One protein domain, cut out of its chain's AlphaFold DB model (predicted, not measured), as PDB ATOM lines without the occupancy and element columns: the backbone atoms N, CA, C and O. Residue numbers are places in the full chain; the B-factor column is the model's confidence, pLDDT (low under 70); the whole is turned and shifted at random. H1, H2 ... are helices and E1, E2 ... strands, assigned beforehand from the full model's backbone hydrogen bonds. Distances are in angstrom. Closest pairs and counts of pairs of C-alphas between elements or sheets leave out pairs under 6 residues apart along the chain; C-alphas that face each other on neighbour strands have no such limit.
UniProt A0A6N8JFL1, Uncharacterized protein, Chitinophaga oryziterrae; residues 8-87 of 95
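This is residues 8 to 87 of the 95 residues of an uncharacterized protein of Chitinophaga oryziterrae (UniProt A0A6N8JFL1). A strongly twisted sheet of four strands has one long helix, H2, crossing over one face, and the end of H2 with the tail, residues 79 to 87, sticks out beyond the sheet. The tip of the hairpin E1 and E2, residues 13 to 18, also sticks out, and the small helix H1 sits off the sheet near the first turns of H2. The printed part has 80 residues, in the order E1 E2 E3 E4 H1 H2; the sheet, E1 - E2 - E3 - E4, is antiparallel, and the class is mixed, helices and strands. It is only just compact, close to loose, with a radius of gyration of the C-alphas of 13.7 A, and elongated, spanning 45 by 28 by 26 A.

E1 is residues 8 to 12, from C-alpha 8 at (108.035, 125.254, 102.807). E2 is residues 16 to 24, 18.7 A long, and bends by 85 degrees at residue 19. E3, residues 30 to 38, is 24.2 A long; E4, residues 41 to 49, 23.2 A. H1 is residues 53 to 57, and H2 residues 61 to 85, 36.3 A, ending at C-alpha 85 at (116.837, 139.359, 95.720).

The strands form a meander, each the antiparallel neighbour of the one before. Within hydrogen-bond range are N 10 and O 21 of E1 and E2, 2.8 A, N 22 and O 32 of E2 and E3, 2.8 A, and N 35 and O 43 of E3 and E4, 2.8 A. H2 is on the sheet, making two layers, a helix on one face of a sheet; its height over the sheet is 7.9 A. It lies over E3 and E4, only just slantwise to the strands, at 58 degrees to E4 on the local plane; the closest C-alphas of E4 and H2, Ile 44 and Glu 72, are 5.9 A apart. H1 is not on the sheet; it is close to H2 but not clearly touching, the closest C-alphas, Phe 57 and Lys 64, being 6.1 A apart. In H1 and H2 every O i to N i+4 pair is within hydrogen-bond range.

The C-alphas farthest apart, Asp 59 and Phe 87, are 45.1 A apart. The printed part has no cut, and its five links are tight. The model's pLDDT is under 70 at residue 39 and residues 85 to 87.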
ATOM      1  N   MET A   8     106.582 125.244 102.637       92.94
ATOM      2  CA  MET A   8     108.035 125.254 102.807       92.94
ATOM      3  C   MET A   8     108.689 124.652 101.572       92.94
ATOM      4  O   MET A   8     108.190 123.649 101.072       92.94
ATOM      5  N   ILE A   9     109.813 125.212 101.133       92.44
ATOM      6  CA  ILE A   9     110.688 124.546 100.165       92.44
ATOM      7  C   ILE A   9     111.493 123.462 100.887       92.44
ATOM      8  O   ILE A   9     111.860 123.619 102.057       92.44
ATOM      9  N   ALA A  10     111.690 122.335 100.217       90.38
ATOM     10  CA  ALA A  10     112.397 121.171 100.710       90.38
ATOM     11  C   ALA A  10     113.238 120.552  99.589       90.38
ATOM     12  O   ALA A  10     112.712 120.220  98.531       90.38
ATOM     13  N   ASP A  11     114.513 120.307  99.882       88.56
ATOM     14  CA  ASP A  11     115.465 119.709  98.946       88.56
ATOM     15  C   ASP A  11     115.881 118.313  99.421       88.56
ATOM     16  O   ASP A  11     116.092 118.092 100.620       88.56
ATOM     17  N   ASP A  12     116.044 117.370  98.488       86.25
ATOM     18  CA  ASP A  12     116.658 116.064  98.758       86.25
ATOM     19  C   ASP A  12     118.042 115.971  98.095       86.25
ATOM     20  O   ASP A  12     118.191 115.371  97.031       86.25
ATOM     21  N   PRO A  13     119.105 116.483  98.741       86.94
ATOM     22  CA  PRO A  13     120.449 116.482  98.160       86.94
ATOM     23  C   PRO A  13     121.060 115.079  98.011       86.94
ATOM     24  O   PRO A  13     122.170 114.946  97.494       86.94
ATOM     25  N   VAL A  14     120.404 114.033  98.525       87.38
ATOM     26  CA  VAL A  14     120.941 112.669  98.545       87.38
ATOM     27  C   VAL A  14     120.321 111.826  97.441       87.38
ATOM     28  O   VAL A  14     121.051 111.156  96.708       87.38
ATOM     29  N   THR A  15     118.992 111.815  97.353       85.88
ATOM     30  CA  THR A  15     118.265 110.940  96.423       85.88
ATOM     31  C   THR A  15     117.868 111.660  95.146       85.88
ATOM     32  O   THR A  15     117.795 111.013  94.102       85.88
ATOM     33  N   ASP A  16     117.615 112.968  95.221       85.94
ATOM     34  CA  ASP A  16     117.095 113.750  94.104       85.94
ATOM     35  C   ASP A  16     117.588 115.213  94.147       85.94
ATOM     36  O   ASP A  16     116.809 116.132  94.404       85.94
ATOM     37  N   PRO A  17     118.903 115.432  93.945       85.75
ATOM     38  CA  PRO A  17     119.542 116.733  94.149       85.75
ATOM     39  C   PRO A  17     119.152 117.786  93.107       85.75
ATOM     40  O   PRO A  17     119.438 118.960  93.309       85.75
ATOM     41  N   ASP A  18     118.552 117.363  91.994       85.44
ATOM     42  CA  ASP A  18     118.171 118.230  90.879       85.44
ATOM     43  C   ASP A  18     116.695 118.675  90.957       85.44
ATOM     44  O   ASP A  18     116.234 119.401  90.080       85.44
ATOM     45  N   ASN A  19     115.931 118.221  91.962       85.50
ATOM     46  CA  ASN A  19     114.516 118.563  92.126       85.50
ATOM     47  C   ASN A  19     114.260 119.297  93.448       85.50
ATOM     48  O   ASN A  19     114.699 118.866  94.514       85.50
ATOM     49  N   GLU A  20     113.430 120.335  93.372       88.62
ATOM     50  CA  GLU A  20     112.887 121.044  94.530       88.62
ATOM     51  C   GLU A  20     111.470 120.557  94.840       88.62
ATOM     52  O   GLU A  20     110.642 120.318  93.951       88.62
ATOM     53  N   TYR A  21     111.175 120.429  96.131       92.88
ATOM     54  CA  TYR A  21     109.879 120.000  96.632       92.88
ATOM     55  C   TYR A  21     109.242 121.089  97.490       92.88
ATOM     56  O   TYR A  21     109.902 121.863  98.174       92.88
ATOM     57  N   ILE A  22     107.916 121.109  97.510       93.88
ATOM     58  CA  ILE A  22     107.107 122.001  98.330       93.88
ATOM     59  C   ILE A  22     106.396 121.147  99.370       93.88
ATOM     60  O   ILE A  22     105.564 120.299  99.041       93.88
ATOM     61  N   PHE A  23     106.701 121.365 100.643       94.75
ATOM     62  CA  PHE A  23     106.055 120.681 101.752       94.75
ATOM     63  C   PHE A  23     104.889 121.506 102.305       94.75
ATOM     64  O   PHE A  23     105.073 122.619 102.808       94.75
ATOM     65  N   HIS A  24     103.682 120.938 102.258       94.19
ATOM     66  CA  HIS A  24     102.517 121.477 102.955       94.19
ATOM     67  C   HIS A  24     102.498 120.957 104.397       94.19
ATOM     68  O   HIS A  24     102.331 119.760 104.644       94.19
ATOM     69  N   THR A  25     102.701 121.860 105.358       90.94
ATOM     70  CA  THR A  25     102.943 121.498 106.765       90.94
ATOM     71  C   THR A  25     101.663 121.323 107.587       90.94
ATOM     72  O   THR A  25     101.691 120.680 108.641       90.94
ATOM     73  N   GLU A  26     100.545 121.894 107.128       91.06
ATOM     74  CA  GLU A  26      99.226 121.771 107.759       91.06
ATOM     75  C   GLU A  26      98.467 120.550 107.200       91.06
ATOM     76  O   GLU A  26      98.800 120.016 106.146       91.06
ATOM     77  N   GLU A  27      97.449 120.060 107.912       90.56
ATOM     78  CA  GLU A  27      96.644 118.926 107.432       90.56
ATOM     79  C   GLU A  27      95.800 119.349 106.205       90.56
ATOM     80  O   GLU A  27      95.139 120.394 106.266       90.56
ATOM     81  N   PRO A  28      95.795 118.577 105.100       93.00
ATOM     82  CA  PRO A  28      96.522 117.325 104.884       93.00
ATOM     83  C   PRO A  28      97.982 117.581 104.486       93.00
ATOM     84  O   PRO A  28      98.247 118.386 103.595       93.00
ATOM     85  N   ARG A  29      98.933 116.889 105.122       94.06
ATOM     86  CA  ARG A  29     100.361 117.036 104.820       94.06
ATOM     87  C   ARG A  29     100.730 116.244 103.576       94.06
ATOM     88  O   ARG A  29     100.385 115.067 103.446       94.06
ATOM     89  N   PHE A  30     101.477 116.874 102.684       95.31
ATOM     90  CA  PHE A  30     101.960 116.266 101.451       95.31
ATOM     91  C   PHE A  30     103.189 117.013 100.931       95.31
ATOM     92  O   PHE A  30     103.453 118.150 101.327       95.31
ATOM     93  N   PHE A  31     103.915 116.363 100.030       94.19
ATOM     94  CA  PHE A  31     104.933 116.980  99.195       94.19
ATOM     95  C   PHE A  31     104.384 117.147  97.788       94.19
ATOM     96  O   PHE A  31     103.837 116.210  97.199       94.19
ATOM     97  N   ALA A  32     104.553 118.346  97.263       94.50
ATOM     98  CA  ALA A  32     104.290 118.690  95.885       94.50
ATOM     99  C   ALA A  32     105.599 119.074  95.193       94.50
ATOM    100  O   ALA A  32     106.596 119.338  95.859       94.50
ATOM    101  N   LYS A  33     105.607 119.091  93.867       92.62
ATOM    102  CA  LYS A  33     106.719 119.643  93.093       92.62
ATOM    103  C   LYS A  33     106.213 120.277  91.811       92.62
ATOM    104  O   LYS A  33     105.123 119.940  91.342       92.62
ATOM    105  N   ARG A  34     107.030 121.151  91.230       89.94
ATOM    106  CA  ARG A  34     106.811 121.642  89.872       89.94
ATOM    107  C   ARG A  34     107.028 120.497  88.889       89.94
ATOM    108  O   ARG A  34     108.083 119.867  88.867       89.94
ATOM    109  N   VAL A  35     105.997 120.198  88.114       87.56
ATOM    110  CA  VAL A  35     106.022 119.217  87.035       87.56
ATOM    111  C   VAL A  35     106.006 119.985  85.724       87.56
ATOM    112  O   VAL A  35     105.077 120.739  85.442       87.56
ATOM    113  N   GLU A  36     107.058 119.804  84.938       84.06
ATOM    114  CA  GLU A  36     107.159 120.328  83.579       84.06
ATOM    115  C   GLU A  36     106.676 119.239  82.618       84.06
ATOM    116  O   GLU A  36     107.336 118.212  82.456       84.06
ATOM    117  N   GLU A  37     105.494 119.423  82.026       74.94
ATOM    118  CA  GLU A  37     104.952 118.493  81.025       74.94
ATOM    119  C   GLU A  37     105.492 118.795  79.618       74.94
ATOM    120  O   GLU A  37     105.772 117.866  78.864       74.94
ATOM    121  N   ASP A  38     105.677 120.075  79.276       79.81
ATOM    122  CA  ASP A  38     106.176 120.555  77.980       79.81
ATOM    123  C   ASP A  38     106.912 121.904  78.149       79.81
ATOM    124  O   ASP A  38     106.769 122.560  79.181       79.81
ATOM    125  N   GLU A  39     107.616 122.376  77.106       66.19
ATOM    126  CA  GLU A  39     108.339 123.672  77.082       66.19
ATOM    127  C   GLU A  39     107.471 124.894  77.464       66.19
ATOM    128  O   GLU A  39     107.999 125.937  77.835       66.19
ATOM    129  N   GLU A  40     106.142 124.773  77.395       72.19
ATOM    130  CA  GLU A  40     105.186 125.851  77.684       72.19
ATOM    131  C   GLU A  40     104.213 125.514  78.830       72.19
ATOM    132  O   GLU A  40     103.291 126.287  79.103       72.19
ATOM    133  N   LYS A  41     104.358 124.352  79.483       75.94
ATOM    134  CA  LYS A  41     103.420 123.887  80.516       75.94
ATOM    135  C   LYS A  41     104.147 123.341  81.732       75.94
ATOM    136  O   LYS A  41     104.585 122.192  81.748       75.94
ATOM    137  N   ALA A  42     104.183 124.165  82.770       84.25
ATOM    138  CA  ALA A  42     104.569 123.759  84.108       84.25
ATOM    139  C   ALA A  42     103.409 124.011  85.072       84.25
ATOM    140  O   ALA A  42     102.768 125.057  85.003       84.25
ATOM    141  N   TYR A  43     103.146 123.057  85.956       87.31
ATOM    142  CA  TYR A  43     102.160 123.179  87.031       87.31
ATOM    143  C   TYR A  43     102.688 122.492  88.286       87.31
ATOM    144  O   TYR A  43     103.640 121.711  88.228       87.31
ATOM    145  N   ILE A  44     102.080 122.776  89.434       90.44
ATOM    146  CA  ILE A  44     102.426 122.082  90.672       90.44
ATOM    147  C   ILE A  44     101.523 120.865  90.871       90.44
ATOM    148  O   ILE A  44     100.299 120.979  90.815       90.44
ATOM    149  N   ASP A  45     102.125 119.711  91.165       91.50
ATOM    150  CA  ASP A  45     101.395 118.479  91.480       91.50
ATOM    151  C   ASP A  45     101.881 117.818  92.770       91.50
ATOM    152  O   ASP A  45     103.037 117.965  93.175       91.50
ATOM    153  N   ILE A  46     100.993 117.059  93.413       92.75
ATOM    154  CA  ILE A  46     101.299 116.294  94.622       92.75
ATOM    155  C   ILE A  46     102.024 115.008  94.227       92.75
ATOM    156  O   ILE A  46     101.463 114.134  93.572       92.75
ATOM    157  N   VAL A  47     103.259 114.856  94.696       92.00
ATOM    158  CA  VAL A  47     104.109 113.692  94.390       92.00
ATOM    159  C   VAL A  47     104.200 112.693  95.527       92.00
ATOM    160  O   VAL A  47     104.463 111.512  95.295       92.00
ATOM    161  N   HIS A  48     103.976 113.140  96.762       91.56
ATOM    162  CA  HIS A  48     103.969 112.255  97.915       91.56
ATOM    163  C   HIS A  48     102.943 112.697  98.951       91.56
ATOM    164  O   HIS A  48     102.988 113.811  99.465       91.56
ATOM    165  N   GLU A  49     102.042 111.794  99.309       92.81
ATOM    166  CA  GLU A  49     101.023 112.031 100.326       92.81
ATOM    167  C   GLU A  49     101.499 111.491 101.680       92.81
ATOM    168  O   GLU A  49     101.743 110.291 101.825       92.81
ATOM    169  N   VAL A  50     101.625 112.368 102.681       92.06
ATOM    170  CA  VAL A  50     101.910 111.958 104.069       92.06
ATOM    171  C   VAL A  50     100.602 111.639 104.788       92.06
ATOM    172  O   VAL A  50     100.492 110.621 105.474       92.06
ATOM    173  N   ASP A  51      99.604 112.501 104.607       93.44
ATOM    174  CA  ASP A  51      98.221 112.268 105.003       93.44
ATOM    175  C   ASP A  51      97.369 111.946 103.766       93.44
ATOM    176  O   ASP A  51      97.707 112.325 102.650       93.44
ATOM    177  N   ASN A  52      96.237 111.263 103.956       91.62
ATOM    178  CA  ASN A  52      95.353 110.889 102.850       91.62
ATOM    179  C   ASN A  52      94.591 112.120 102.321       91.62
ATOM    180  O   ASN A  52      93.529 112.478 102.843       91.62
ATOM    181  N   VAL A  53      95.156 112.769 101.300       90.06
ATOM    182  CA  VAL A  53      94.654 114.026 100.728       90.06
ATOM    183  C   VAL A  53      93.257 113.834 100.139       90.06
ATOM    184  O   VAL A  53      92.358 114.635 100.404       90.06
ATOM    185  N   ASP A  54      93.030 112.749  99.397       88.31
ATOM    186  CA  ASP A  54      91.721 112.469  98.798       88.31
ATOM    187  C   ASP A  54      90.634 112.207  99.846       88.31
ATOM    188  O   ASP A  54      89.507 112.680  99.701       88.31
ATOM    189  N   ALA A  55      90.949 111.514 100.942       92.50
ATOM    190  CA  ALA A  55      89.998 111.314 102.033       92.50
ATOM    191  C   ALA A  55      89.681 112.624 102.767       92.50
ATOM    192  O   ALA A  55      88.537 112.812 103.188       92.50
ATOM    193  N   PHE A  56      90.664 113.520 102.909       92.81
ATOM    194  CA  PHE A  56      90.477 114.833 103.526       92.81
ATOM    195  C   PHE A  56      89.543 115.723 102.692       92.81
ATOM    196  O   PHE A  56      88.640 116.358 103.236       92.81
ATOM    197  N   PHE A  57      89.711 115.724 101.367       92.88
ATOM    198  CA  PHE A  57      88.925 116.552 100.447       92.88
ATOM    199  C   PHE A  57      87.712 115.851  99.820       92.88
ATOM    200  O   PHE A  57      87.050 116.438  98.968       92.88
ATOM    201  N   LYS A  58      87.359 114.633 100.252       92.50
ATOM    202  CA  LYS A  58      86.292 113.822  99.630       92.50
ATOM    203  C   LYS A  58      84.941 114.544  99.491       92.50
ATOM    204  O   LYS A  58      84.229 114.328  98.516       92.50
ATOM    205  N   ASP A  59      84.586 115.376 100.473       93.38
ATOM    206  CA  ASP A  59      83.312 116.104 100.535       93.38
ATOM    207  C   ASP A  59      83.434 117.536  99.977       93.38
ATOM    208  O   ASP A  59      82.448 118.269  99.948       93.38
ATOM    209  N   ALA A  60      84.642 117.949  99.576       92.69
ATOM    210  CA  ALA A  60      84.953 119.290  99.082       92.69
ATOM    211  C   ALA A  60      86.143 119.274  98.093       92.69
ATOM    212  O   ALA A  60      87.189 119.872  98.380       92.69
ATOM    213  N   PRO A  61      86.029 118.586  96.940       91.12
ATOM    214  CA  PRO A  61      87.104 118.496  95.948       91.12
ATOM    215  C   PRO A  61      87.524 119.866  95.394       91.12
ATOM    216  O   PRO A  61      88.687 120.065  95.052       91.12
ATOM    217  N   GLU A  62      86.619 120.846  95.369       94.12
ATOM    218  CA  GLU A  62      86.923 122.224  94.982       94.12
ATOM    219  C   GLU A  62      87.965 122.883  95.896       94.12
ATOM    220  O   GLU A  62      88.763 123.696  95.438       94.12
ATOM    221  N   LYS A  63      88.027 122.490  97.175       91.81
ATOM    222  CA  LYS A  63      89.036 123.003  98.109       91.81
ATOM    223  C   LYS A  63      90.415 122.405  97.866       91.81
ATOM    224  O   LYS A  63      91.403 123.061  98.185       91.81
ATOM    225  N   LYS A  64      90.490 121.192  97.304       91.50
ATOM    226  CA  LYS A  64      91.759 120.602  96.850       91.50
ATOM    227  C   LYS A  64      92.327 121.443  95.709       91.50
ATOM    228  O   LYS A  64      93.480 121.843  95.776       91.50
ATOM    229  N   ALA A  65      91.492 121.767  94.719       91.12
ATOM    230  CA  ALA A  65      91.884 122.623  93.602       91.12
ATOM    231  C   ALA A  65      92.311 124.024  94.072       91.12
ATOM    232  O   ALA A  65      93.383 124.485  93.706       91.12
ATOM    233  N   GLU A  66      91.533 124.656  94.960       93.81
ATOM    234  CA  GLU A  66      91.880 125.968  95.531       93.81
ATOM    235  C   GLU A  66      93.200 125.932  96.325       93.81
ATOM    236  O   GLU A  66      93.966 126.895  96.316       93.81
ATOM    237  N   LEU A  67      93.483 124.835  97.038       92.81
ATOM    238  CA  LEU A  67      94.747 124.684  97.757       92.81
ATOM    239  C   LEU A  67      95.935 124.600  96.796       92.81
ATOM    240  O   LEU A  67      96.954 125.223  97.075       92.81
ATOM    241  N   LEU A  68      95.801 123.841  95.705       91.94
ATOM    242  CA  LEU A  68      96.849 123.707  94.693       91.94
ATOM    243  C   LEU A  68      97.096 125.029  93.962       91.94
ATOM    244  O   LEU A  68      98.246 125.427  93.848       91.94
ATOM    245  N   GLU A  69      96.039 125.755  93.590       93.12
ATOM    246  CA  GLU A  69      96.149 127.092  92.984       93.12
ATOM    247  C   GLU A  69      96.896 128.069  93.909       93.12
ATOM    248  O   GLU A  69      97.818 128.760  93.488       93.12
ATOM    249  N   LYS A  70      96.564 128.080  95.207       93.50
ATOM    250  CA  LYS A  70      97.264 128.914  96.203       93.50
ATOM    251  C   LYS A  70      98.718 128.509  96.414       93.50
ATOM    252  O   LYS A  70      99.530 129.346  96.793       93.50
ATOM    253  N   LEU A  71      99.019 127.223  96.286       93.00
ATOM    254  CA  LEU A  71     100.372 126.707  96.439       93.00
ATOM    255  C   LEU A  71     101.222 127.078  95.219       93.00
ATOM    256  O   LEU A  71     102.368 127.474  95.390       93.00
ATOM    257  N   GLU A  72     100.643 127.010  94.022       92.00
ATOM    258  CA  GLU A  72     101.259 127.460  92.775       92.00
ATOM    259  C   GLU A  72     101.551 128.968  92.792       92.00
ATOM    260  O   GLU A  72     102.690 129.367  92.571       92.00
ATOM    261  N   ASP A  73     100.567 129.796  93.155       93.44
ATOM    262  CA  ASP A  73     100.730 131.250  93.312       93.44
ATOM    263  C   ASP A  73     101.828 131.605  94.326       93.44
ATOM    264  O   ASP A  73     102.700 132.433  94.059       93.44
ATOM    265  N   TRP A  74     101.831 130.918  95.475       94.19
ATOM    266  CA  TRP A  74     102.865 131.091  96.491       94.19
ATOM    267  C   TRP A  74     104.254 130.696  95.981       94.19
ATOM    268  O   TRP A  74     105.218 131.404  96.257       94.19
ATOM    269  N   TYR A  75     104.362 129.585  95.250       91.81
ATOM    270  CA  TYR A  75     105.633 129.110  94.714       91.81
ATOM    271  C   TYR A  75     106.201 130.080  93.678       91.81
ATOM    272  O   TYR A  75     107.363 130.455  93.780       91.81
ATOM    273  N   TYR A  76     105.392 130.544  92.724       90.75
ATOM    274  CA  TYR A  76     105.865 131.517  91.738       90.75
ATOM    275  C   TYR A  76     106.215 132.860  92.371       90.75
ATOM    276  O   TYR A  76     107.227 133.441  92.005       90.75
ATOM    277  N   SER A  77     105.452 133.306  93.373       92.00
ATOM    278  CA  SER A  77     105.803 134.501  94.151       92.00
ATOM    279  C   SER A  77     107.127 134.328  94.905       92.00
ATOM    280  O   SER A  77     107.892 135.275  95.044       92.00
ATOM    281  N   TYR A  78     107.406 133.124  95.416       89.06
ATOM    282  CA  TYR A  78     108.683 132.809  96.056       89.06
ATOM    283  C   TYR A  78     109.843 132.816  95.053       89.06
ATOM    284  O   TYR A  78     110.882 133.389  95.358       89.06
ATOM    285  N   MET A  79     109.658 132.231  93.866       88.00
ATOM    286  CA  MET A  79     110.665 132.251  92.801       88.00
ATOM    287  C   MET A  79     110.933 133.672  92.299       88.00
ATOM    288  O   MET A  79     112.087 134.063  92.211       88.00
ATOM    289  N   GLU A  80     109.885 134.462  92.045       89.44
ATOM    290  CA  GLU A  80     110.013 135.877  91.662       89.44
ATOM    291  C   GLU A  80     110.772 136.663  92.735       89.44
ATOM    292  O   GLU A  80     111.682 137.418  92.418       89.44
ATOM    293  N   TRP A  81     110.470 136.429  94.016       88.94
ATOM    294  CA  TRP A  81     111.200 137.064  95.111       88.94
ATOM    295  C   TRP A  81     112.680 136.659  95.161       88.94
ATOM    296  O   TRP A  81     113.522 137.514  95.408       88.94
ATOM    297  N   LEU A  82     113.016 135.386  94.913       84.94
ATOM    298  CA  LEU A  82     114.415 134.951  94.811       84.94
ATOM    299  C   LEU A  82     115.136 135.613  93.630       84.94
ATOM    300  O   LEU A  82     116.287 136.014  93.773       84.94
ATOM    301  N   GLU A  83     114.461 135.729  92.484       83.00
ATOM    302  CA  GLU A  83     114.990 136.410  91.299       83.00
ATOM    303  C   GLU A  83     115.197 137.913  91.555       83.00
ATOM    304  O   GLU A  83     116.182 138.479  91.089       83.00
ATOM    305  N   GLU A  84     114.309 138.568  92.311       76.62
ATOM    306  CA  GLU A  84     114.460 139.973  92.714       76.62
ATOM    307  C   GLU A  84     115.613 140.181  93.713       76.62
ATOM    308  O   GLU A  84     116.384 141.127  93.556       76.62
ATOM    309  N   ASP A  85     115.766 139.297  94.707       65.31
ATOM    310  CA  ASP A  85     116.837 139.359  95.720       65.31
ATOM    311  C   ASP A  85     118.228 139.135  95.080       65.31
ATOM    312  O   ASP A  85     119.204 139.772  95.471       65.31
ATOM    313  N   GLU A  86     118.321 138.314  94.021       55.97
ATOM    314  CA  GLU A  86     119.557 138.101  93.241       55.97
ATOM    315  C   GLU A  86     120.022 139.366  92.483       55.97
ATOM    316  O   GLU A  86     121.203 139.488  92.156       55.97
ATOM    317  N   PHE A  87     119.137 140.345  92.251       49.22
ATOM    318  CA  PHE A  87     119.454 141.609  91.569       49.22
ATOM    319  C   PHE A  87     119.818 142.779  92.509       49.22
ATOM    320  O   PHE A  87     120.270 143.814  92.015       49.22
TER     321      PHE A  87